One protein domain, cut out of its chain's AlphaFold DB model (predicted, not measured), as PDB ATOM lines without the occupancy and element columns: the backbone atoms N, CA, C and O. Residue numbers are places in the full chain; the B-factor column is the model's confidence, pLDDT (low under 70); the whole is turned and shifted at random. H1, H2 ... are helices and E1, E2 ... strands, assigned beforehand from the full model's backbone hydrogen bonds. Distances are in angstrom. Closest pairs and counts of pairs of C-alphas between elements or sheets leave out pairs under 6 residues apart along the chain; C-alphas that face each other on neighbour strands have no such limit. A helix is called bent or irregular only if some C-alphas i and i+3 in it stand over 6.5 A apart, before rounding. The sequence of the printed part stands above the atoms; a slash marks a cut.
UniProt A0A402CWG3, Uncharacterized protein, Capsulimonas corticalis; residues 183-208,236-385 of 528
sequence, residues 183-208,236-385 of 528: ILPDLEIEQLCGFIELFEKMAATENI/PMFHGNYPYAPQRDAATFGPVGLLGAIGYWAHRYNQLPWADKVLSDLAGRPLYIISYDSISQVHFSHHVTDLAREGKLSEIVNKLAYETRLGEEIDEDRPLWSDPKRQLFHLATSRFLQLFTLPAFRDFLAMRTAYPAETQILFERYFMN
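This is residues 183 to 208 and 236 to 385 of the 528 residues of an uncharacterized protein of Capsulimonas corticalis (UniProt A0A402CWG3). A rounded helical body has H2 at its core with H3, H4 and H5 packed round it; H1 packs on H3 at one end, and H8 packs on H5 and the helical hairpin of H6 and H7 lies towards the other end. A small sheet of three strands lies at the side of this body, grazed by H6. The printed part has 176 residues, with eight named helices and three named strands in the order E1 H1 H2 H3 E2 E3 H4 H5 H6 H7 H8; the sheet runs E1, E2, E3, antiparallel, and the class is mostly helix. The whole is compact, with a radius of gyration of the C-alphas of 16.0 A and spans of 49 by 36 by 34 A.

E1, residues 183 to 185, begins at C-alpha 183 (276.678, 254.296, 262.361). H1, residues 189 to 205, is 24.1 A long. H2, residues 256 to 268, is 18.5 A long and begins at C-alpha 256 (283.340, 262.476, 264.178); H3 is residues 272 to 282. E2, residues 286 to 290, and E3, residues 295 to 299, are 12.4 A and 13.9 A long. H4 is residues 302 to 309 and H5 residues 313 to 322. H6, residues 340 to 355, is 22.2 A long. H7 is residues 358 to 366, and H8, residues 373 to 383, ends at C-alpha 383 (298.866, 273.726, 258.971).

H2 is the hub. It forms a hairpin with H3, at a shallow tilt of 16 degrees, the closest C-alphas being Ala 266 and Leu 272 at 5.0 A. H2 touches H5 at a steep tilt of 54 degrees, with C-alphas 260 and 314 closest at 4.2 A, and H4, with C-alphas 263 and 308 closest at 4.5 A. H1 touches H3 with residues 191 to 198 alone, C-alphas 195 and 278 closest at 6.0 A. H8 touches H5, C-alphas 375 and 316 closest at 5.6 A. H6 and H7 form a hairpin, C-alphas 352 and 360 closest at 4.7 A. H6 only grazes the sheet, with residues 351 to 355. N 184 and O 288 of E1 and E2 are 2.8 A apart, as are N 287 and O 298 of the hairpin E2 and E3, within hydrogen-bond range. Every O i to N i+4 pair is within range in H1 to H7; in H8, irregular but only just with C-alphas 374 and 377 6.8 A apart, 5 of 7 are.

The two C-alphas farthest apart, those of Glu 190 and Asp 331, are 51.5 A apart. Residues 209 to 235 are not printed; C-alphas 208 and 236 are 8.6 A apart across the cut. The link from H5 to H6 is long. Mean pLDDT of the printed part is 85.1, and residues 206 to 208, 247 to 252 and 327 to 338 are under 70.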
ATOM      1  N   ILE A 183     275.334 254.203 262.927       92.56
ATOM      2  CA  ILE A 183     276.678 254.296 262.361       92.56
ATOM      3  C   ILE A 183     277.275 252.891 262.336       92.56
ATOM      4  O   ILE A 183     277.512 252.306 263.393       92.56
ATOM      5  N   LEU A 184     277.516 252.357 261.140       94.12
ATOM      6  CA  LEU A 184     278.088 251.026 260.936       94.12
ATOM      7  C   LEU A 184     279.441 251.151 260.221       94.12
ATOM      8  O   LEU A 184     279.470 251.603 259.074       94.12
ATOM      9  N   PRO A 185     280.560 250.785 260.859       93.62
ATOM     10  CA  PRO A 185     281.857 250.818 260.202       93.62
ATOM     11  C   PRO A 185     282.021 249.624 259.252       93.62
ATOM     12  O   PRO A 185     281.541 248.526 259.533       93.62
ATOM     13  N   ASP A 186     282.690 249.834 258.120       93.19
ATOM     14  CA  ASP A 186     283.014 248.763 257.172       93.19
ATOM     15  C   ASP A 186     284.330 248.081 257.549       93.19
ATOM     16  O   ASP A 186     285.406 248.417 257.045       93.19
ATOM     17  N   LEU A 187     284.235 247.162 258.505       93.19
ATOM     18  CA  LEU A 187     285.363 246.399 259.027       93.19
ATOM     19  C   LEU A 187     285.164 244.903 258.783       93.19
ATOM     20  O   LEU A 187     284.059 244.435 258.490       93.19
ATOM     21  N   GLU A 188     286.242 244.138 258.933       91.94
ATOM     22  CA  GLU A 188     286.155 242.681 258.978       91.94
ATOM     23  C   GLU A 188     285.520 242.201 260.290       91.94
ATOM     24  O   GLU A 188     285.479 242.938 261.276       91.94
ATOM     25  N   ILE A 189     285.010 240.965 260.316       91.12
ATOM     26  CA  ILE A 189     284.212 240.447 261.445       91.12
ATOM     27  C   ILE A 189     284.959 240.568 262.780       91.12
ATOM     28  O   ILE A 189     284.382 241.044 263.751       91.12
ATOM     29  N   GLU A 190     286.240 240.200 262.834       89.94
ATOM     30  CA  GLU A 190     287.041 240.281 264.065       89.94
ATOM     31  C   GLU A 190     287.172 241.724 264.582       89.94
ATOM     32  O   GLU A 190     287.018 241.988 265.777       89.94
ATOM     33  N   GLN A 191     287.398 242.673 263.673       94.00
ATOM     34  CA  GLN A 191     287.489 244.100 263.987       94.00
ATOM     35  C   GLN A 191     286.122 244.664 264.406       94.00
ATOM     36  O   GLN A 191     286.041 245.442 265.358       94.00
ATOM     37  N   LEU A 192     285.032 244.234 263.755       95.12
ATOM     38  CA  LEU A 192     283.663 244.571 264.154       95.12
ATOM     39  C   LEU A 192     283.344 244.069 265.560       95.12
ATOM     40  O   LEU A 192     282.763 244.817 266.340       95.12
ATOM     41  N   CYS A 193     283.733 242.840 265.903       94.75
ATOM     42  CA  CYS A 193     283.554 242.310 267.252       94.75
ATOM     43  C   CYS A 193     284.293 243.174 268.283       94.75
ATOM     44  O   CYS A 193     283.685 243.567 269.276       94.75
ATOM     45  N   GLY A 194     285.550 243.552 268.012       95.00
ATOM     46  CA  GLY A 194     286.316 244.447 268.887       95.00
ATOM     47  C   GLY A 194     285.702 245.847 269.026       95.00
ATOM     48  O   GLY A 194     285.706 246.420 270.116       95.00
ATOM     49  N   PHE A 195     285.129 246.386 267.947       96.00
ATOM     50  CA  PHE A 195     284.388 247.648 267.970       96.00
ATOM     51  C   PHE A 195     283.100 247.554 268.804       96.00
ATOM     52  O   PHE A 195     282.832 248.437 269.618       96.00
ATOM     53  N   ILE A 196     282.310 246.492 268.619       96.44
ATOM     54  CA  ILE A 196     281.049 246.254 269.342       96.44
ATOM     55  C   ILE A 196     281.313 246.071 270.836       96.44
ATOM     56  O   ILE A 196     280.624 246.679 271.652       96.44
ATOM     57  N   GLU A 197     282.330 245.290 271.194       95.31
ATOM     58  CA  GLU A 197     282.723 245.066 272.587       95.31
ATOM     59  C   GLU A 197     283.165 246.371 273.266       95.31
ATOM     60  O   GLU A 197     282.729 246.679 274.379       95.31
ATOM     61  N   LEU A 198     283.972 247.189 272.578       94.81
ATOM     62  CA  LEU A 198     284.380 248.502 273.083       94.81
ATOM     63  C   LEU A 198     283.167 249.421 273.271       94.81
ATOM     64  O   LEU A 198     283.039 250.075 274.308       94.81
ATOM     65  N   PHE A 199     282.258 249.446 272.297       93.38
ATOM     66  CA  PHE A 199     281.042 250.251 272.355       93.38
ATOM     67  C   PHE A 199     280.128 249.839 273.517       93.38
ATOM     68  O   PHE A 199     279.671 250.696 274.275       93.38
ATOM     69  N   GLU A 200     279.885 248.538 273.695       92.38
ATOM     70  CA  GLU A 200     279.098 248.014 274.815       92.38
ATOM     71  C   GLU A 200     279.734 248.409 276.153       92.38
ATOM     72  O   GLU A 200     279.049 248.913 277.049       92.38
ATOM     73  N   LYS A 201     281.060 248.269 276.274       92.00
ATOM     74  CA  LYS A 201     281.782 248.643 277.491       92.00
ATOM     75  C   LYS A 201     281.669 250.135 277.789       92.00
ATOM     76  O   LYS A 201     281.442 250.505 278.946       92.00
ATOM     77  N   MET A 202     281.797 250.985 276.771       90.25
ATOM     78  CA  MET A 202     281.588 252.429 276.891       90.25
ATOM     79  C   MET A 202     280.181 252.745 277.401       90.25
ATOM     80  O   MET A 202     280.034 253.511 278.354       90.25
ATOM     81  N   ALA A 203     279.160 252.125 276.807       85.06
ATOM     82  CA  ALA A 203     277.767 252.350 277.172       85.06
ATOM     83  C   ALA A 203     277.450 251.924 278.616       85.06
ATOM     84  O   ALA A 203     276.763 252.649 279.338       85.06
ATOM     85  N   ALA A 204     278.007 250.794 279.056       84.94
ATOM     86  CA  ALA A 204     277.824 250.274 280.408       84.94
ATOM     87  C   ALA A 204     278.563 251.091 281.484       84.94
ATOM     88  O   ALA A 204     278.093 251.200 282.614       84.94
ATOM     89  N   THR A 205     279.725 251.669 281.161       81.00
ATOM     90  CA  THR A 205     280.596 252.322 282.159       81.00
ATOM     91  C   THR A 205     280.016 253.639 282.687       81.00
ATOM     92  O   THR A 205     280.249 253.991 283.843       81.00
ATOM     93  N   GLU A 206     279.254 254.366 281.869       68.56
ATOM     94  CA  GLU A 206     278.713 255.683 282.240       68.56
ATOM     95  C   GLU A 206     277.209 255.695 282.517       68.56
ATOM     96  O   GLU A 206     276.643 256.773 282.685       68.56
ATOM     97  N   ASN A 207     276.561 254.523 282.593       61.59
ATOM     98  CA  ASN A 207     275.103 254.411 282.738       61.59
ATOM     99  C   ASN A 207     274.368 255.367 281.785       61.59
ATOM    100  O   ASN A 207     273.569 256.214 282.185       61.59
ATOM    101  N   ILE A 208     274.639 255.222 280.490       57.06
ATOM    102  CA  ILE A 208     273.993 256.009 279.419       57.06
ATOM    103  C   ILE A 208     272.495 255.701 279.322       57.06
ATOM    104  O   ILE A 208     271.728 256.450 278.721       57.06
ATOM    105  N   PRO A 236     267.885 261.828 276.571       80.19
ATOM    106  CA  PRO A 236     269.174 262.284 276.049       80.19
ATOM    107  C   PRO A 236     269.899 261.279 275.144       80.19
ATOM    108  O   PRO A 236     270.604 261.693 274.231       80.19
ATOM    109  N   MET A 237     269.673 259.970 275.320       84.50
ATOM    110  CA  MET A 237     270.243 258.918 274.463       84.50
ATOM    111  C   MET A 237     269.878 259.048 272.973       84.50
ATOM    112  O   MET A 237     270.544 258.463 272.123       84.50
ATOM    113  N   PHE A 238     268.841 259.820 272.618       86.50
ATOM    114  CA  PHE A 238     268.533 260.132 271.219       86.50
ATOM    115  C   PHE A 238     269.516 261.140 270.604       86.50
ATOM    116  O   PHE A 238     269.586 261.229 269.383       86.50
ATOM    117  N   HIS A 239     270.307 261.868 271.395       81.38
ATOM    118  CA  HIS A 239     271.423 262.671 270.877       81.38
ATOM    119  C   HIS A 239     272.656 261.811 270.547       81.38
ATOM    120  O   HIS A 239     273.496 262.205 269.743       81.38
ATOM    121  N   GLY A 240     272.722 260.611 271.119       86.69
ATOM    122  CA  GLY A 240     273.752 259.603 270.914       86.69
ATOM    123  C   GLY A 240     273.705 258.603 272.065       86.69
ATOM    124  O   GLY A 240     273.723 259.001 273.228       86.69
ATOM    125  N   ASN A 241     273.633 257.307 271.770       87.94
ATOM    126  CA  ASN A 241     273.576 256.246 272.786       87.94
ATOM    127  C   ASN A 241     274.968 255.828 273.310       87.94
ATOM    128  O   ASN A 241     275.192 254.664 273.629       87.94
ATOM    129  N   TYR A 242     275.905 256.774 273.374       87.25
ATOM    130  CA  TYR A 242     277.296 256.582 273.790       87.25
ATOM    131  C   TYR A 242     277.792 257.802 274.579       87.25
ATOM    132  O   TYR A 242     277.202 258.884 274.474       87.25
ATOM    133  N   PRO A 243     278.817 257.645 275.439       84.88
ATOM    134  CA  PRO A 243     279.153 258.673 276.404       84.88
ATOM    135  C   PRO A 243     279.849 259.800 275.660       84.88
ATOM    136  O   PRO A 243     280.460 259.572 274.619       84.88
ATOM    137  N   TYR A 244     279.748 261.026 276.166       82.69
ATOM    138  CA  TYR A 244     280.334 262.199 275.504       82.69
ATOM    139  C   TYR A 244     279.830 262.456 274.079       82.69
ATOM    140  O   TYR A 244     280.476 263.190 273.328       82.69
ATOM    141  N   ALA A 245     278.673 261.901 273.706       81.94
ATOM    142  CA  ALA A 245     277.983 262.309 272.495       81.94
ATOM    143  C   ALA A 245     277.705 263.829 272.521       81.94
ATOM    144  O   ALA A 245     277.454 264.394 273.595       81.94
ATOM    145  N   PRO A 246     277.716 264.513 271.362       74.25
ATOM    146  CA  PRO A 246     277.359 265.925 271.286       74.25
ATOM    147  C   PRO A 246     275.976 266.190 271.914       74.25
ATOM    148  O   PRO A 246     274.963 265.656 271.476       74.25
ATOM    149  N   GLN A 247     275.931 267.031 272.953       64.44
ATOM    150  CA  GLN A 247     274.839 267.056 273.945       64.44
ATOM    151  C   GLN A 247     273.426 267.434 273.455       64.44
ATOM    152  O   GLN A 247     272.471 267.215 274.197       64.44
ATOM    153  N   ARG A 248     273.253 268.070 272.288       60.59
ATOM    154  CA  ARG A 248     271.949 268.629 271.868       60.59
ATOM    155  C   ARG A 248     271.546 268.342 270.433       60.59
ATOM    156  O   ARG A 248     270.358 268.414 270.128       60.59
ATOM    157  N   ASP A 249     272.492 268.020 269.563       61.69
ATOM    158  CA  ASP A 249     272.191 267.702 268.176       61.69
ATOM    159  C   ASP A 249     273.086 266.563 267.685       61.69
ATOM    160  O   ASP A 249     274.258 266.749 267.360       61.69
ATOM    161  N   ALA A 250     272.473 265.383 267.620       55.12
ATOM    162  CA  ALA A 250     273.018 264.153 267.064       55.12
ATOM    163  C   ALA A 250     273.589 264.312 265.649       55.12
ATOM    164  O   ALA A 250     274.465 263.551 265.240       55.12
ATOM    165  N   ALA A 251     273.061 265.264 264.875       56.12
ATOM    166  CA  ALA A 251     273.503 265.520 263.513       56.12
ATOM    167  C   ALA A 251     274.800 266.341 263.466       56.12
ATOM    168  O   ALA A 251     275.457 266.392 262.422       56.12
ATOM    169  N   THR A 252     275.184 266.991 264.570       60.03
ATOM    170  CA  THR A 252     276.317 267.915 264.577       60.03
ATOM    171  C   THR A 252     277.634 267.144 264.472       60.03
ATOM    172  O   THR A 252     278.066 266.460 265.394       60.03
ATOM    173  N   PHE A 253     278.257 267.269 263.296       70.50
ATOM    174  CA  PHE A 253     279.536 266.667 262.886       70.50
ATOM    175  C   PHE A 253     279.538 265.138 262.689       70.50
ATOM    176  O   PHE A 253     280.596 264.544 262.483       70.50
ATOM    177  N   GLY A 254     278.359 264.507 262.640       73.19
ATOM    178  CA  GLY A 254     278.206 263.107 262.232       73.19
ATOM    179  C   GLY A 254     279.061 262.132 263.064       73.19
ATOM    180  O   GLY A 254     279.211 262.325 264.271       73.19
ATOM    181  N   PRO A 255     279.663 261.091 262.455       82.56
ATOM    182  CA  PRO A 255     280.429 260.098 263.209       82.56
ATOM    183  C   PRO A 255     281.753 260.614 263.797       82.56
ATOM    184  O   PRO A 255     282.363 259.902 264.588       82.56
ATOM    185  N   VAL A 256     282.177 261.855 263.508       87.56
ATOM    186  CA  VAL A 256     283.340 262.476 264.178       87.56
ATOM    187  C   VAL A 256     283.128 262.526 265.695       87.56
ATOM    188  O   VAL A 256     284.061 262.284 266.459       87.56
ATOM    189  N   GLY A 257     281.891 262.785 266.137       87.25
ATOM    190  CA  GLY A 257     281.537 262.783 267.556       87.25
ATOM    191  C   GLY A 257     281.758 261.422 268.223       87.25
ATOM    192  O   GLY A 257     282.252 261.373 269.346       87.25
ATOM    193  N   LEU A 258     281.485 260.320 267.513       89.69
ATOM    194  CA  LEU A 258     281.728 258.960 268.002       89.69
ATOM    195  C   LEU A 258     283.226 258.690 268.187       89.69
ATOM    196  O   LEU A 258     283.630 258.187 269.233       89.69
ATOM    197  N   LEU A 259     284.059 259.059 267.209       91.94
ATOM    198  CA  LEU A 259     285.516 258.913 267.321       91.94
ATOM    199  C   LEU A 259     286.051 259.730 268.505       91.94
ATOM    200  O   LEU A 259     286.849 259.231 269.298       91.94
ATOM    201  N   GLY A 260     285.565 260.965 268.664       91.06
ATOM    202  CA  GLY A 260     285.931 261.822 269.790       91.06
ATOM    203  C   GLY A 260     285.527 261.228 271.136       91.06
ATOM    204  O   GLY A 260     286.319 261.267 272.077       91.06
ATOM    205  N   ALA A 261     284.334 260.641 271.217       90.62
ATOM    206  CA  ALA A 261     283.839 259.956 272.404       90.62
ATOM    207  C   ALA A 261     284.687 258.733 272.781       90.62
ATOM    208  O   ALA A 261     285.038 258.594 273.952       90.62
ATOM    209  N   ILE A 262     285.059 257.890 271.807       93.31
ATOM    210  CA  ILE A 262     285.943 256.730 272.023       93.31
ATOM    211  C   ILE A 262     287.270 257.192 272.631       93.31
ATOM    212  O   ILE A 262     287.690 256.689 273.673       93.31
ATOM    213  N   GLY A 263     287.896 258.192 272.009       93.50
ATOM    214  CA  GLY A 263     289.167 258.746 272.463       93.50
ATOM    215  C   GLY A 263     289.104 259.336 273.873       93.50
ATOM    216  O   GLY A 263     289.905 258.992 274.741       93.50
ATOM    217  N   TYR A 264     288.111 260.188 274.132       92.19
ATOM    218  CA  TYR A 264     287.941 260.825 275.438       92.19
ATOM    219  C   TYR A 264     287.648 259.808 276.551       92.19
ATOM    220  O   TYR A 264     288.244 259.873 277.628       92.19
ATOM    221  N   TRP A 265     286.769 258.834 276.288       93.25
ATOM    222  CA  TRP A 265     286.483 257.749 277.227       93.25
ATOM    223  C   TRP A 265     287.746 256.941 277.546       93.25
ATOM    224  O   TRP A 265     288.037 256.677 278.713       93.25
ATOM    225  N   ALA A 266     288.548 256.617 276.532       93.88
ATOM    226  CA  ALA A 266     289.773 255.849 276.713       93.88
ATOM    227  C   ALA A 266     290.801 256.560 277.603       93.88
ATOM    228  O   ALA A 266     291.414 255.911 278.452       93.88
ATOM    229  N   HIS A 267     290.946 257.881 277.464       93.31
ATOM    230  CA  HIS A 267     291.768 258.700 278.364       93.31
ATOM    231  C   HIS A 267     291.240 258.676 279.794       93.31
ATOM    232  O   HIS A 267     291.997 258.443 280.735       93.31
ATOM    233  N   ARG A 268     289.930 258.873 279.970       91.94
ATOM    234  CA  ARG A 268     289.312 258.937 281.298       91.94
ATOM    235  C   ARG A 268     289.412 257.620 282.072       91.94
ATOM    236  O   ARG A 268     289.579 257.651 283.288       91.94
ATOM    237  N   TYR A 269     289.303 256.485 281.384       91.75
ATOM    238  CA  TYR A 269     289.282 255.148 281.996       91.75
ATOM    239  C   TYR A 269     290.572 254.343 281.794       91.75
ATOM    240  O   TYR A 269     290.604 253.152 282.107       91.75
ATOM    241  N   ASN A 270     291.640 254.978 281.302       92.00
ATOM    242  CA  ASN A 270     292.941 254.352 281.053       92.00
ATOM    243  C   ASN A 270     292.862 253.100 280.146       92.00
ATOM    244  O   ASN A 270     293.480 252.074 280.417       92.00
ATOM    245  N   GLN A 271     292.073 253.183 279.069       93.31
ATOM    246  CA  GLN A 271     291.859 252.120 278.068       93.31
ATOM    247  C   GLN A 271     292.476 252.467 276.701       93.31
ATOM    248  O   GLN A 271     292.027 251.986 275.661       93.31
ATOM    249  N   LEU A 272     293.507 253.320 276.692       91.94
ATOM    250  CA  LEU A 272     294.133 253.831 275.468       91.94
ATOM    251  C   LEU A 272     294.584 252.737 274.489       91.94
ATOM    252  O   LEU A 272     294.247 252.876 273.320       91.94
ATOM    253  N   PRO A 273     295.250 251.636 274.900       93.81
ATOM    254  CA  PRO A 273     295.686 250.611 273.945       93.81
ATOM    255  C   PRO A 273     294.527 249.958 273.181       93.81
ATOM    256  O   PRO A 273     294.647 249.648 271.997       93.81
ATOM    257  N   TRP A 274     293.386 249.761 273.847       93.06
ATOM    258  CA  TRP A 274     292.209 249.158 273.228       93.06
ATOM    259  C   TRP A 274     291.530 250.133 272.264       93.06
ATOM    260  O   TRP A 274     291.263 249.786 271.112       93.06
ATOM    261  N   ALA A 275     291.308 251.370 272.706       93.25
ATOM    262  CA  ALA A 275     290.724 252.400 271.859       93.25
ATOM    263  C   ALA A 275     291.619 252.748 270.667       93.25
ATOM    264  O   ALA A 275     291.104 252.962 269.575       93.25
ATOM    265  N   ASP A 276     292.939 252.754 270.845       92.88
ATOM    266  CA  ASP A 276     293.895 252.999 269.770       92.88
ATOM    267  C   ASP A 276     293.802 251.928 268.681       92.88
ATOM    268  O   ASP A 276     293.727 252.262 267.498       92.88
ATOM    269  N   LYS A 277     293.694 250.648 269.062       93.94
ATOM    270  CA  LYS A 277     293.447 249.559 268.108       93.94
ATOM    271  C   LYS A 277     292.164 249.802 267.307       93.94
ATOM    272  O   LYS A 277     292.207 249.809 266.080       93.94
ATOM    273  N   VAL A 278     291.048 250.084 267.984       94.25
ATOM    274  CA  VAL A 278     289.751 250.316 267.323       94.25
ATOM    275  C   VAL A 278     289.774 251.566 266.434       94.25
ATOM    276  O   VAL A 278     289.293 251.527 265.306       94.25
ATOM    277  N   LEU A 279     290.355 252.678 266.891       93.12
ATOM    278  CA  LEU A 279     290.492 253.902 266.094       93.12
ATOM    279  C   LEU A 279     291.402 253.692 264.876       93.12
ATOM    280  O   LEU A 279     291.140 254.263 263.819       93.12
ATOM    281  N   SER A 280     292.436 252.856 265.006       91.31
ATOM    282  CA  SER A 280     293.299 252.452 263.893       91.31
ATOM    283  C   SER A 280     292.542 251.622 262.863       91.31
ATOM    284  O   SER A 280     292.675 251.885 261.671       91.31
ATOM    285  N   ASP A 281     291.718 250.670 263.312       92.06
ATOM    286  CA  ASP A 281     290.879 249.851 262.432       92.06
ATOM    287  C   ASP A 281     289.874 250.719 261.649       92.06
ATOM    288  O   ASP A 281     289.623 250.467 260.472       92.06
ATOM    289  N   LEU A 282     289.342 251.777 262.273       91.06
ATOM    290  CA  LEU A 282     288.413 252.727 261.645       91.06
ATOM    291  C   LEU A 282     289.084 253.709 260.668       91.06
ATOM    292  O   LEU A 282     288.401 254.282 259.814       91.06
ATOM    293  N   ALA A 283     290.390 253.952 260.791       87.75
ATOM    294  CA  ALA A 283     291.087 254.965 260.005       87.75
ATOM    295  C   ALA A 283     291.054 254.635 258.501       87.75
ATOM    296  O   ALA A 283     291.431 253.543 258.078       87.75
ATOM    297  N   GLY A 284     290.604 255.584 257.673       83.06
ATOM    298  CA  GLY A 284     290.520 255.408 256.218       83.06
ATOM    299  C   GLY A 284     289.448 254.420 255.734       83.06
ATOM    300  O   GLY A 284     289.282 254.262 254.524       83.06
ATOM    301  N   ARG A 285     288.692 253.779 256.636       89.06
ATOM    302  CA  ARG A 285     287.574 252.893 256.283       89.06
ATOM    303  C   ARG A 285     286.263 253.684 256.161       89.06
ATOM    304  O   ARG A 285     286.090 254.691 256.854       89.06
ATOM    305  N   PRO A 286     285.326 253.258 255.296       90.94
ATOM    306  CA  PRO A 286     283.990 253.839 255.250       90.94
ATOM    307  C   PRO A 286     283.230 253.619 256.565       90.94
ATOM    308  O   PRO A 286     283.226 252.521 257.124       90.94
ATOM    309  N   LEU A 287     282.517 254.646 257.024       91.69
ATOM    310  CA  LEU A 287     281.450 254.511 258.011       91.69
ATOM    311  C   LEU A 287     280.115 254.801 257.337       91.69
ATOM    312  O   LEU A 287     279.878 255.901 256.828       91.69
ATOM    313  N   TYR A 288     279.228 253.815 257.360       92.06
ATOM    314  CA  TYR A 288     277.878 253.929 256.839       92.06
ATOM    315  C   TYR A 288     276.961 254.580 257.867       92.06
ATOM    316  O   TYR A 288     276.868 254.136 259.010       92.06
ATOM    317  N   ILE A 289     276.248 255.615 257.436       91.31
ATOM    318  CA  ILE A 289     275.222 256.311 258.208       91.31
ATOM    319  C   ILE A 289     273.876 255.913 257.611       91.31
ATOM    320  O   ILE A 289     273.565 256.282 256.475       91.31
ATOM    321  N   ILE A 290     273.102 255.128 258.358       91.44
ATOM    322  CA  ILE A 290     271.910 254.445 257.842       91.44
ATOM    323  C   ILE A 290     270.688 254.793 258.687       91.44
ATOM    324  O   ILE A 290     270.678 254.584 259.898       91.44
ATOM    325  N   SER A 291     269.633 255.266 258.032       91.31
ATOM    326  CA  SER A 291     268.259 255.293 258.536       91.31
ATOM    327  C   SER A 291     267.380 254.379 257.673       91.31
ATOM    328  O   SER A 291     267.832 253.777 256.700       91.31
ATOM    329  N   TYR A 292     266.094 254.279 258.007       87.38
ATOM    330  CA  TYR A 292     265.133 253.494 257.225       87.38
ATOM    331  C   TYR A 292     265.030 253.924 255.743       87.38
ATOM    332  O   TYR A 292     264.830 253.107 254.838       87.38
ATOM    333  N   ASP A 293     265.160 255.226 255.489       84.19
ATOM    334  CA  ASP A 293     264.947 255.863 254.190       84.19
ATOM    335  C   ASP A 293     266.176 256.580 253.613       84.19
ATOM    336  O   ASP A 293     266.110 257.046 252.477       84.19
ATOM    337  N   SER A 294     267.285 256.639 254.351       85.25
ATOM    338  CA  SER A 294     268.509 257.337 253.957       85.25
ATOM    339  C   SER A 294     269.740 256.487 254.232       85.25
ATOM    340  O   SER A 294     269.872 255.881 255.293       85.25
ATOM    341  N   ILE A 295     270.660 256.464 253.274       87.88
ATOM    342  CA  ILE A 295     271.958 255.805 253.397       87.88
ATOM    343  C   ILE A 295     273.000 256.778 252.871       87.88
ATOM    344  O   ILE A 295     272.878 257.302 251.764       87.88
ATOM    345  N   SER A 296     274.034 257.008 253.665       87.81
ATOM    346  CA  SER A 296     275.211 257.766 253.255       87.81
ATOM    347  C   SER A 296     276.466 257.120 253.823       87.81
ATOM    348  O   SER A 296     276.390 256.243 254.685       87.81
ATOM    349  N   GLN A 297     277.619 257.531 253.318       88.81
ATOM    350  CA  GLN A 297     278.913 257.059 253.786       88.81
ATOM    351  C   GLN A 297     279.820 258.254 254.038       88.81
ATOM    352  O   GLN A 297     279.793 259.230 253.283       88.81
ATOM    353  N   VAL A 298     280.629 258.156 255.082       86.38
ATOM    354  CA  VAL A 298     281.682 259.122 255.387       86.38
ATOM    355  C   VAL A 298     283.000 258.392 255.567       86.38
ATOM    356  O   VAL A 298     283.025 257.209 255.897       86.38
ATOM    357  N   HIS A 299     284.091 259.112 255.351       83.94
ATOM    358  CA  HIS A 299     285.440 258.611 255.566       83.94
ATOM    359  C   HIS A 299     286.174 259.610 256.448       83.94
ATOM    360  O   HIS A 299     285.952 260.820 256.338       83.94
ATOM    361  N   PHE A 300     287.048 259.100 257.308       81.25
ATOM    362  CA  PHE A 300     287.915 259.929 258.132       81.25
ATOM    363  C   PHE A 300     289.354 259.743 257.703       81.25
ATOM    364  O   PHE A 300     289.827 258.613 257.557       81.25
ATOM    365  N   SER A 301     290.046 260.862 257.534       73.44
ATOM    366  CA  SER A 301     291.495 260.835 257.358       73.44
ATOM    367  C   SER A 301     292.187 260.699 258.726       73.44
ATOM    368  O   SER A 301     291.573 260.919 259.776       73.44
ATOM    369  N   HIS A 302     293.466 260.313 258.719       79.25
ATOM    370  CA  HIS A 302     294.221 259.941 259.926       79.25
ATOM    371  C   HIS A 302     294.287 261.035 261.012       79.25
ATOM    372  O   HIS A 302     294.419 260.733 262.197       79.25
ATOM    373  N   HIS A 303     294.121 262.311 260.656       83.06
ATOM    374  CA  HIS A 303     294.149 263.422 261.614       83.06
ATOM    375  C   HIS A 303     292.992 263.377 262.623       83.06
ATOM    376  O   HIS A 303     293.195 263.731 263.782       83.06
ATOM    377  N   VAL A 304     291.787 262.935 262.225       85.00
ATOM    378  CA  VAL A 304     290.648 262.814 263.160       85.00
ATOM    379  C   VAL A 304     290.941 261.732 264.183       85.00
ATOM    380  O   VAL A 304     290.712 261.927 265.376       85.00
ATOM    381  N   THR A 305     291.462 260.597 263.720       83.25
ATOM    382  CA  THR A 305     291.810 259.479 264.596       83.25
ATOM    383  C   THR A 305     292.932 259.858 265.552       83.25
ATOM    384  O   THR A 305     292.873 259.477 266.714       83.25
ATOM    385  N   ASP A 306     293.886 260.688 265.133       87.31
ATOM    386  CA  ASP A 306     294.932 261.182 266.028       87.31
ATOM    387  C   ASP A 306     294.399 262.138 267.099       87.31
ATOM    388  O   ASP A 306     294.671 261.953 268.281       87.31
ATOM    389  N   LEU A 307     293.570 263.117 266.718       90.19
ATOM    390  CA  LEU A 307     292.931 264.018 267.684       90.19
ATOM    391  C   LEU A 307     292.036 263.251 268.673       90.19
ATOM    392  O   LEU A 307     291.881 263.662 269.828       90.19
ATOM    393  N   ALA A 308     291.432 262.144 268.230       90.88
ATOM    394  CA  ALA A 308     290.707 261.225 269.097       90.88
ATOM    395  C   ALA A 308     291.660 260.490 270.051       90.88
ATOM    396  O   ALA A 308     291.429 260.513 271.258       90.88
ATOM    397  N   ARG A 309     292.758 259.908 269.550       89.38
ATOM    398  CA  ARG A 309     293.791 259.238 270.366       89.38
ATOM    399  C   ARG A 309     294.406 260.159 271.415       89.38
ATOM    400  O   ARG A 309     294.731 259.697 272.499       89.38
ATOM    401  N   GLU A 310     294.532 261.452 271.130       89.75
ATOM    402  CA  GLU A 310     295.006 262.478 272.070       89.75
ATOM    403  C   GLU A 310     293.927 262.921 273.084       89.75
ATOM    404  O   GLU A 310     294.204 263.704 273.992       89.75
ATOM    405  N   GLY A 311     292.683 262.444 272.946       87.88
ATOM    406  CA  GLY A 311     291.562 262.776 273.831       87.88
ATOM    407  C   GLY A 311     290.997 264.185 273.628       87.88
ATOM    408  O   GLY A 311     290.159 264.628 274.411       87.88
ATOM    409  N   LYS A 312     291.433 264.901 272.585       90.50
ATOM    410  CA  LYS A 312     291.083 266.309 272.335       90.50
ATOM    411  C   LYS A 312     289.877 266.482 271.420       90.50
ATOM    412  O   LYS A 312     289.167 267.480 271.520       90.50
ATOM    413  N   LEU A 313     289.602 265.506 270.554       91.06
ATOM    414  CA  LEU A 313     288.557 265.632 269.536       91.06
ATOM    415  C   LEU A 313     287.157 265.892 270.116       91.06
ATOM    416  O   LEU A 313     286.440 266.733 269.583       91.06
ATOM    417  N   SER A 314     286.769 265.217 271.203       89.19
ATOM    418  CA  SER A 314     285.450 265.419 271.830       89.19
ATOM    419  C   SER A 314     285.250 266.864 272.298       89.19
ATOM    420  O   SER A 314     284.200 267.469 272.063       89.19
ATOM    421  N   GLU A 315     286.279 267.452 272.910       88.69
ATOM    422  CA  GLU A 315     286.257 268.848 273.337       88.69
ATOM    423  C   GLU A 315     286.153 269.785 272.129       88.69
ATOM    424  O   GLU A 315     285.254 270.622 272.090       88.69
ATOM    425  N   ILE A 316     286.984 269.588 271.101       90.38
ATOM    426  CA  ILE A 316     286.972 270.399 269.870       90.38
ATOM    427  C   ILE A 316     285.592 270.372 269.202       90.38
ATOM    428  O   ILE A 316     285.044 271.425 268.877       90.38
ATOM    429  N   VAL A 317     285.008 269.184 269.024       89.12
ATOM    430  CA  VAL A 317     283.672 268.980 268.437       89.12
ATOM    431  C   VAL A 317     282.622 269.724 269.256       89.12
ATOM    432  O   VAL A 317     281.843 270.495 268.699       89.12
ATOM    433  N   ASN A 318     282.612 269.567 270.580       85.75
ATOM    434  CA  ASN A 318     281.648 270.269 271.425       85.75
ATOM    435  C   ASN A 318     281.834 271.794 271.360       85.75
ATOM    436  O   ASN A 318     280.867 272.539 271.202       85.75
ATOM    437  N   LYS A 319     283.071 272.286 271.400       87.44
ATOM    438  CA  LYS A 319     283.371 273.722 271.321       87.44
ATOM    439  C   LYS A 319     282.949 274.308 269.976       87.44
ATOM    440  O   LYS A 319     282.272 275.338 269.944       87.44
ATOM    441  N   LEU A 320     283.248 273.622 268.872       88.69
ATOM    442  CA  LEU A 320     282.807 274.025 267.538       88.69
ATOM    443  C   LEU A 320     281.279 274.074 267.439       88.69
ATOM    444  O   LEU A 320     280.736 275.038 266.894       88.69
ATOM    445  N   ALA A 321     280.594 273.080 268.006       81.50
ATOM    446  CA  ALA A 321     279.141 272.963 267.975       81.50
ATOM    447  C   ALA A 321     278.440 274.046 268.803       81.50
ATOM    448  O   ALA A 321     277.445 274.599 268.345       81.50
ATOM    449  N   TYR A 322     278.935 274.354 270.004       77.94
ATOM    450  CA  TYR A 322     278.182 275.132 270.998       77.94
ATOM    451  C   TYR A 322     278.741 276.527 271.268       77.94
ATOM    452  O   TYR A 322     277.988 277.420 271.654       77.94
ATOM    453  N   GLU A 323     280.042 276.731 271.075       81.56
ATOM    454  CA  GLU A 323     280.728 277.963 271.475       81.56
ATOM    455  C   GLU A 323     281.239 278.798 270.296       81.56
ATOM    456  O   GLU A 323     281.619 279.960 270.494       81.56
ATOM    457  N   THR A 324     281.206 278.255 269.074       85.00
ATOM    458  CA  THR A 324     281.410 279.055 267.861       85.00
ATOM    459  C   THR A 324     280.269 280.043 267.700       85.00
ATOM    460  O   THR A 324     279.095 279.658 267.693       85.00
ATOM    461  N   ARG A 325     280.631 281.315 267.530       80.81
ATOM    462  CA  ARG A 325     279.688 282.403 267.265       80.81
ATOM    463  C   ARG A 325     279.776 282.788 265.803       80.81
ATOM    464  O   ARG A 325     280.853 283.187 265.354       80.81
ATOM    465  N   LEU A 326     278.674 282.691 265.071       80.56
ATOM    466  CA  LEU A 326     278.618 283.231 263.716       80.56
ATOM    467  C   LEU A 326     278.555 284.767 263.782       80.56
ATOM    468  O   LEU A 326     278.008 285.337 264.724       80.56
ATOM    469  N   GLY A 327     279.115 285.454 262.787       65.44
ATOM    470  CA  GLY A 327     279.231 286.920 262.777       65.44
ATOM    471  C   GLY A 327     277.900 287.679 262.848       65.44
ATOM    472  O   GLY A 327     277.892 288.860 263.177       65.44
ATOM    473  N   GLU A 328     276.780 287.012 262.575       55.28
ATOM    474  CA  GLU A 328     275.427 287.574 262.660       55.28
ATOM    475  C   GLU A 328     274.666 287.126 263.923       55.28
ATOM    476  O   GLU A 328     273.731 287.794 264.344       55.28
ATOM    477  N   GLU A 329     275.125 286.069 264.607       58.66
ATOM    478  CA  GLU A 329     274.582 285.592 265.896       58.66
ATOM    479  C   GLU A 329     275.031 286.468 267.080       58.66
ATOM    480  O   GLU A 329     274.740 286.179 268.239       58.66
ATOM    481  N   ILE A 330     275.745 287.568 266.829       53.69
ATOM    482  CA  ILE A 330     276.146 288.508 267.886       53.69
ATOM    483  C   ILE A 330     274.906 289.133 268.557       53.69
ATOM    484  O   ILE A 330     274.980 289.629 269.685       53.69
ATOM    485  N   ASP A 331     273.756 289.068 267.884       47.78
ATOM    486  CA  ASP A 331     272.462 289.487 268.399       47.78
ATOM    487  C   ASP A 331     271.776 288.503 269.357       47.78
ATOM    488  O   ASP A 331     270.788 288.885 269.991       47.78
ATOM    489  N   GLU A 332     272.299 287.295 269.554       54.44
ATOM    490  CA  GLU A 332     271.588 286.251 270.294       54.44
ATOM    491  C   GLU A 332     272.450 285.601 271.380       54.44
ATOM    492  O   GLU A 332     273.629 285.308 271.199       54.44
ATOM    493  N   ASP A 333     271.848 285.361 272.548       53.88
ATOM    494  CA  ASP A 333     272.530 284.704 273.672       53.88
ATOM    495  C   ASP A 333     272.596 283.178 273.510       53.88
ATOM    496  O   ASP A 333     273.198 282.485 274.336       53.88
ATOM    497  N   ARG A 334     271.950 282.623 272.474       56.41
ATOM    498  CA  ARG A 334     271.881 281.181 272.217       56.41
ATOM    499  C   ARG A 334     271.945 280.894 270.716       56.41
ATOM    500  O   ARG A 334     271.297 281.608 269.963       56.41
ATOM    501  N   PRO A 335     272.640 279.825 270.294       59.84
ATOM    502  CA  PRO A 335     272.647 279.406 268.898       59.84
ATOM    503  C   PRO A 335     271.243 278.975 268.447       59.84
ATOM    504  O   PRO A 335     270.591 278.153 269.107       59.84
ATOM    505  N   LEU A 336     270.795 279.497 267.306       66.12
ATOM    506  CA  LEU A 336     269.592 279.035 266.614       66.12
ATOM    507  C   LEU A 336     269.921 277.796 265.777       66.12
ATOM    508  O   LEU A 336     270.314 277.882 264.621       66.12
ATOM    509  N   TRP A 337     269.711 276.613 266.349       66.69
ATOM    510  CA  TRP A 337     269.968 275.326 265.682       66.69
ATOM    511  C   TRP A 337     269.199 275.129 264.366       66.69
ATOM    512  O   TRP A 337     269.635 274.381 263.493       66.69
ATOM    513  N   SER A 338     268.057 275.800 264.209       68.69
ATOM    514  CA  SER A 338     267.254 275.773 262.984       68.69
ATOM    515  C   SER A 338     267.660 276.825 261.947       68.69
ATOM    516  O   SER A 338     267.036 276.872 260.890       68.69
ATOM    517  N   ASP A 339     268.641 277.688 262.235       78.06
ATOM    518  CA  ASP A 339     269.117 278.693 261.281       78.06
ATOM    519  C   ASP A 339     269.819 278.001 260.095       78.06
ATOM    520  O   ASP A 339     270.794 277.266 260.302       78.06
ATOM    521  N   PRO A 340     269.377 278.241 258.843       82.31
ATOM    522  CA  PRO A 340     270.060 277.748 257.650       82.31
ATOM    523  C   PRO A 340     271.566 278.052 257.620       82.31
ATOM    524  O   PRO A 340     272.342 277.240 257.117       82.31
ATOM    525  N   LYS A 341     272.015 279.185 258.177       81.50
ATOM    526  CA  LYS A 341     273.445 279.534 258.248       81.50
ATOM    527  C   LYS A 341     274.195 278.652 259.239       81.50
ATOM    528  O   LYS A 341     275.295 278.200 258.931       81.50
ATOM    529  N   ARG A 342     273.597 278.346 260.392       83.19
ATOM    530  CA  ARG A 342     274.162 277.385 261.351       83.19
ATOM    531  C   ARG A 342     274.267 275.995 260.741       83.19
ATOM    532  O   ARG A 342     275.298 275.342 260.874       83.19
ATOM    533  N   GLN A 343     273.236 275.566 260.020       82.69
ATOM    534  CA  GLN A 343     273.246 274.288 259.308       82.69
ATOM    535  C   GLN A 343     274.352 274.245 258.249       82.69
ATOM    536  O   GLN A 343     275.079 273.255 258.166       82.69
ATOM    537  N   LEU A 344     274.538 275.335 257.495       86.38
ATOM    538  CA  LEU A 344     275.642 275.465 256.545       86.38
ATOM    539  C   LEU A 344     277.007 275.399 257.245       86.38
ATOM    540  O   LEU A 344     277.892 274.684 256.776       86.38
ATOM    541  N   PHE A 345     277.163 276.068 258.391       88.00
ATOM    542  CA  PHE A 345     278.387 276.006 259.194       88.00
ATOM    543  C   PHE A 345     278.667 274.585 259.678       88.00
ATOM    544  O   PHE A 345     279.797 274.108 259.569       88.00
ATOM    545  N   HIS A 346     277.648 273.879 260.171       85.81
ATOM    546  CA  HIS A 346     277.800 272.496 260.602       85.81
ATOM    547  C   HIS A 346     278.180 271.575 259.445       85.81
ATOM    548  O   HIS A 346     279.049 270.721 259.618       85.81
ATOM    549  N   LEU A 347     277.597 271.777 258.262       85.12
ATOM    550  CA  LEU A 347     277.944 271.026 257.060       85.12
ATOM    551  C   LEU A 347     279.401 271.276 256.640       85.12
ATOM    552  O   LEU A 347     280.148 270.317 256.440       85.12
ATOM    553  N   ALA A 348     279.819 272.542 256.557       90.00
ATOM    554  CA  ALA A 348     281.177 272.927 256.175       90.00
ATOM    555  C   ALA A 348     282.217 272.424 257.189       90.00
ATOM    556  O   ALA A 348     283.232 271.843 256.809       90.00
ATOM    557  N   THR A 349     281.927 272.556 258.483       90.06
ATOM    558  CA  THR A 349     282.783 272.054 259.567       90.06
ATOM    559  C   THR A 349     282.856 270.531 259.561       90.06
ATOM    560  O   THR A 349     283.943 269.976 259.663       90.06
ATOM    561  N   SER A 350     281.729 269.834 259.382       86.62
ATOM    562  CA  SER A 350     281.698 268.371 259.271       86.62
ATOM    563  C   SER A 350     282.555 267.890 258.098       86.62
ATOM    564  O   SER A 350     283.379 266.988 258.256       86.62
ATOM    565  N   ARG A 351     282.435 268.547 256.938       87.31
ATOM    566  CA  ARG A 351     283.255 268.264 255.756       87.31
ATOM    567  C   ARG A 351     284.737 268.538 256.006       87.31
ATOM    568  O   ARG A 351     285.570 267.732 255.600       87.31
ATOM    569  N   PHE A 352     285.072 269.643 256.673       90.56
ATOM    570  CA  PHE A 352     286.451 269.968 257.034       90.56
ATOM    571  C   PHE A 352     287.051 268.933 257.989       90.56
ATOM    572  O   PHE A 352     288.138 268.430 257.719       90.56
ATOM    573  N   LEU A 353     286.325 268.550 259.042       89.19
ATOM    574  CA  LEU A 353     286.770 267.524 259.983       89.19
ATOM    575  C   LEU A 353     286.962 266.171 259.285       89.19
ATOM    576  O   LEU A 353     287.936 265.492 259.569       89.19
ATOM    577  N   GLN A 354     286.097 265.795 258.340       85.69
ATOM    578  CA  GLN A 354     286.225 264.541 257.585       85.69
ATOM    579  C   GLN A 354     287.411 264.542 256.607       85.69
ATOM    580  O   GLN A 354     288.249 263.635 256.631       85.69
ATOM    581  N   LEU A 355     287.475 265.559 255.741       85.81
ATOM    582  CA  LEU A 355     288.381 265.579 254.589       85.81
ATOM    583  C   LEU A 355     289.739 266.203 254.903       85.81
ATOM    584  O   LEU A 355     290.743 265.731 254.389       85.81
ATOM    585  N   PHE A 356     289.773 267.265 255.711       88.44
ATOM    586  CA  PHE A 356     291.002 267.983 256.079       88.44
ATOM    587  C   PHE A 356     291.852 268.413 254.882       88.44
ATOM    588  O   PHE A 356     293.080 268.374 254.921       88.44
ATOM    589  N   THR A 357     291.167 268.812 253.813       89.38
ATOM    590  CA  THR A 357     291.721 269.305 252.551       89.38
ATOM    591  C   THR A 357     291.578 270.821 252.462       89.38
ATOM    592  O   THR A 357     290.716 271.417 253.117       89.38
ATOM    593  N   LEU A 358     292.375 271.452 251.603       90.38
ATOM    594  CA  LEU A 358     292.328 272.885 251.335       90.38
ATOM    595  C   LEU A 358     290.941 273.365 250.875       90.38
ATOM    596  O   LEU A 358     290.469 274.367 251.417       90.38
ATOM    597  N   PRO A 359     290.220 272.680 249.961       92.50
ATOM    598  CA  PRO A 359     288.865 273.084 249.595       92.50
ATOM    599  C   PRO A 359     287.884 273.014 250.772       92.50
ATOM    600  O   PRO A 359     287.117 273.947 250.980       92.50
ATOM    601  N   ALA A 360     287.935 271.948 251.580       91.50
ATOM    602  CA  ALA A 360     287.049 271.811 252.736       91.50
ATOM    603  C   ALA A 360     287.348 272.867 253.813       91.50
ATOM    604  O   ALA A 360     286.435 273.397 254.443       91.50
ATOM    605  N   PHE A 361     288.622 273.207 253.991       92.69
ATOM    606  CA  PHE A 361     289.047 274.273 254.886       92.69
ATOM    607  C   PHE A 361     288.613 275.663 254.398       92.69
ATOM    608  O   PHE A 361     288.170 276.476 255.205       92.69
ATOM    609  N   ARG A 362     288.665 275.933 253.085       92.88
ATOM    610  CA  ARG A 362     288.121 277.168 252.493       92.88
ATOM    611  C   ARG A 362     286.611 277.279 252.715       92.88
ATOM    612  O   ARG A 362     286.153 278.342 253.124       92.88
ATOM    613  N   ASP A 363     285.859 276.195 252.511       92.62
ATOM    614  CA  ASP A 363     284.414 276.151 252.787       92.62
ATOM    615  C   ASP A 363     284.128 276.460 254.269       92.62
ATOM    616  O   ASP A 363     283.250 277.263 254.588       92.62
ATOM    617  N   PHE A 364     284.905 275.867 255.180       92.44
ATOM    618  CA  PHE A 364     284.826 276.130 256.617       92.44
ATOM    619  C   PHE A 364     285.139 277.597 256.963       92.44
ATOM    620  O   PHE A 364     284.399 278.235 257.713       92.44
ATOM    621  N   LEU A 365     286.192 278.164 256.371       91.62
ATOM    622  CA  LEU A 365     286.597 279.557 256.567       91.62
ATOM    623  C   LEU A 365     285.688 280.583 255.882       91.62
ATOM    624  O   LEU A 365     285.724 281.761 256.251       91.62
ATOM    625  N   ALA A 366     284.884 280.191 254.894       89.44
ATOM    626  CA  ALA A 366     283.998 281.114 254.187       89.44
ATOM    627  C   ALA A 366     282.979 281.761 255.136       89.44
ATOM    628  O   ALA A 366     282.567 282.908 254.942       89.44
ATOM    629  N   MET A 367     282.606 281.049 256.200       85.50
ATOM    630  CA  MET A 367     281.725 281.576 257.231       85.50
ATOM    631  C   MET A 367     282.510 282.461 258.195       85.50
ATOM    632  O   MET A 367     283.528 282.063 258.756       85.50
ATOM    633  N   ARG A 368     282.028 283.690 258.394       84.25
ATOM    634  CA  ARG A 368     282.609 284.627 259.361       84.25
ATOM    635  C   ARG A 368     282.207 284.205 260.762       84.25
ATOM    636  O   ARG A 368     281.027 284.260 261.109       84.25
ATOM    637  N   THR A 369     283.181 283.788 261.548       86.38
ATOM    638  CA  THR A 369     282.964 283.156 262.849       86.38
ATOM    639  C   THR A 369     284.008 283.622 263.854       86.38
ATOM    640  O   THR A 369     285.103 284.036 263.483       86.38
ATOM    641  N   ALA A 370     283.666 283.554 265.137       88.25
ATOM    642  CA  ALA A 370     284.625 283.628 266.228       88.25
ATOM    643  C   ALA A 370     284.760 282.236 266.857       88.25
ATOM    644  O   ALA A 370     283.790 281.712 267.418       88.25
ATOM    645  N   TYR A 371     285.952 281.652 266.753       91.00
ATOM    646  CA  TYR A 371     286.237 280.290 267.200       91.00
ATOM    647  C   TYR A 371     286.664 280.254 268.674       91.00
ATOM    648  O   TYR A 371     287.361 281.165 269.121       91.00
ATOM    649  N   PRO A 372     286.283 279.233 269.456       90.38
ATOM    650  CA  PRO A 372     286.799 279.026 270.814       90.38
ATOM    651  C   PRO A 372     288.305 278.728 270.828       90.38
ATOM    652  O   PRO A 372     288.811 278.120 269.887       90.38
ATOM    653  N   ALA A 373     289.008 279.111 271.897       90.50
ATOM    654  CA  ALA A 373     290.460 278.940 272.031       90.50
ATOM    655  C   ALA A 373     290.897 277.472 271.889       90.50
ATOM    656  O   ALA A 373     291.917 277.162 271.284       90.50
ATOM    657  N   GLU A 374     290.070 276.553 272.376       91.00
ATOM    658  CA  GLU A 374     290.278 275.106 272.365       91.00
ATOM    659  C   GLU A 374     290.374 274.530 270.943       91.00
ATOM    660  O   GLU A 374     290.912 273.447 270.738       91.00
ATOM    661  N   THR A 375     289.885 275.263 269.937       92.06
ATOM    662  CA  THR A 375     289.993 274.867 268.525       92.06
ATOM    663  C   THR A 375     291.366 275.168 267.919       92.06
ATOM    664  O   THR A 375     291.643 274.713 266.814       92.06
ATOM    665  N   GLN A 376     292.254 275.864 268.636       92.81
ATOM    666  CA  GLN A 376     293.614 276.173 268.186       92.81
ATOM    667  C   GLN A 376     294.377 274.931 267.715       92.81
ATOM    668  O   GLN A 376     294.953 274.943 266.628       92.81
ATOM    669  N   ILE A 377     294.310 273.842 268.484       91.81
ATOM    670  CA  ILE A 377     294.999 272.585 268.170       91.81
ATOM    671  C   ILE A 377     294.546 271.986 266.829       91.81
ATOM    672  O   ILE A 377     295.346 271.390 266.112       91.81
ATOM    673  N   LEU A 378     293.278 272.180 266.444       92.25
ATOM    674  CA  LEU A 378     292.764 271.734 265.147       92.25
ATOM    675  C   LEU A 378     293.448 272.489 264.002       92.25
ATOM    676  O   LEU A 378     293.775 271.891 262.977       92.25
ATOM    677  N   PHE A 379     293.667 273.792 264.178       92.31
ATOM    678  CA  PHE A 379     294.319 274.641 263.185       92.31
ATOM    679  C   PHE A 379     295.816 274.372 263.101       92.31
ATOM    680  O   PHE A 379     296.337 274.216 261.999       92.31
ATOM    681  N   GLU A 380     296.486 274.226 264.243       92.06
ATOM    682  CA  GLU A 380     297.890 273.816 264.297       92.06
ATOM    683  C   GLU A 380     298.086 272.494 263.559       92.06
ATOM    684  O   GLU A 380     298.882 272.425 262.627       92.06
ATOM    685  N   ARG A 381     297.267 271.480 263.865       90.75
ATOM    686  CA  ARG A 381     297.308 270.184 263.172       90.75
ATOM    687  C   ARG A 381     297.037 270.314 261.673       90.75
ATOM    688  O   ARG A 381     297.586 269.552 260.888       90.75
ATOM    689  N   TYR A 382     296.192 271.255 261.256       91.44
ATOM    690  CA  TYR A 382     295.885 271.467 259.842       91.44
ATOM    691  C   TYR A 382     297.064 272.044 259.059       91.44
ATOM    692  O   TYR A 382     297.362 271.549 257.966       91.44
ATOM    693  N   PHE A 383     297.733 273.055 259.612       90.94
ATOM    694  CA  PHE A 383     298.866 273.726 258.971       90.94
ATOM    695  C   PHE A 383     300.185 272.952 259.116       90.94
ATOM    696  O   PHE A 383     301.027 273.021 258.221       90.94
ATOM    697  N   MET A 384     300.345 272.191 260.201       89.69
ATOM    698  CA  MET A 384     301.536 271.385 260.505       89.69
ATOM    699  C   MET A 384     301.433 269.928 260.024       89.69
ATOM    700  O   MET A 384     302.271 269.109 260.386       89.69
ATOM    701  N   ASN A 385     300.435 269.584 259.207       84.31
ATOM    702  CA  ASN A 385     300.381 268.287 258.533       84.31
ATOM    703  C   ASN A 385     300.558 268.469 257.028       84.31
ATOM    704  O   ASN A 385     299.833 269.244 256.399       84.31
TER     705      ASN A 385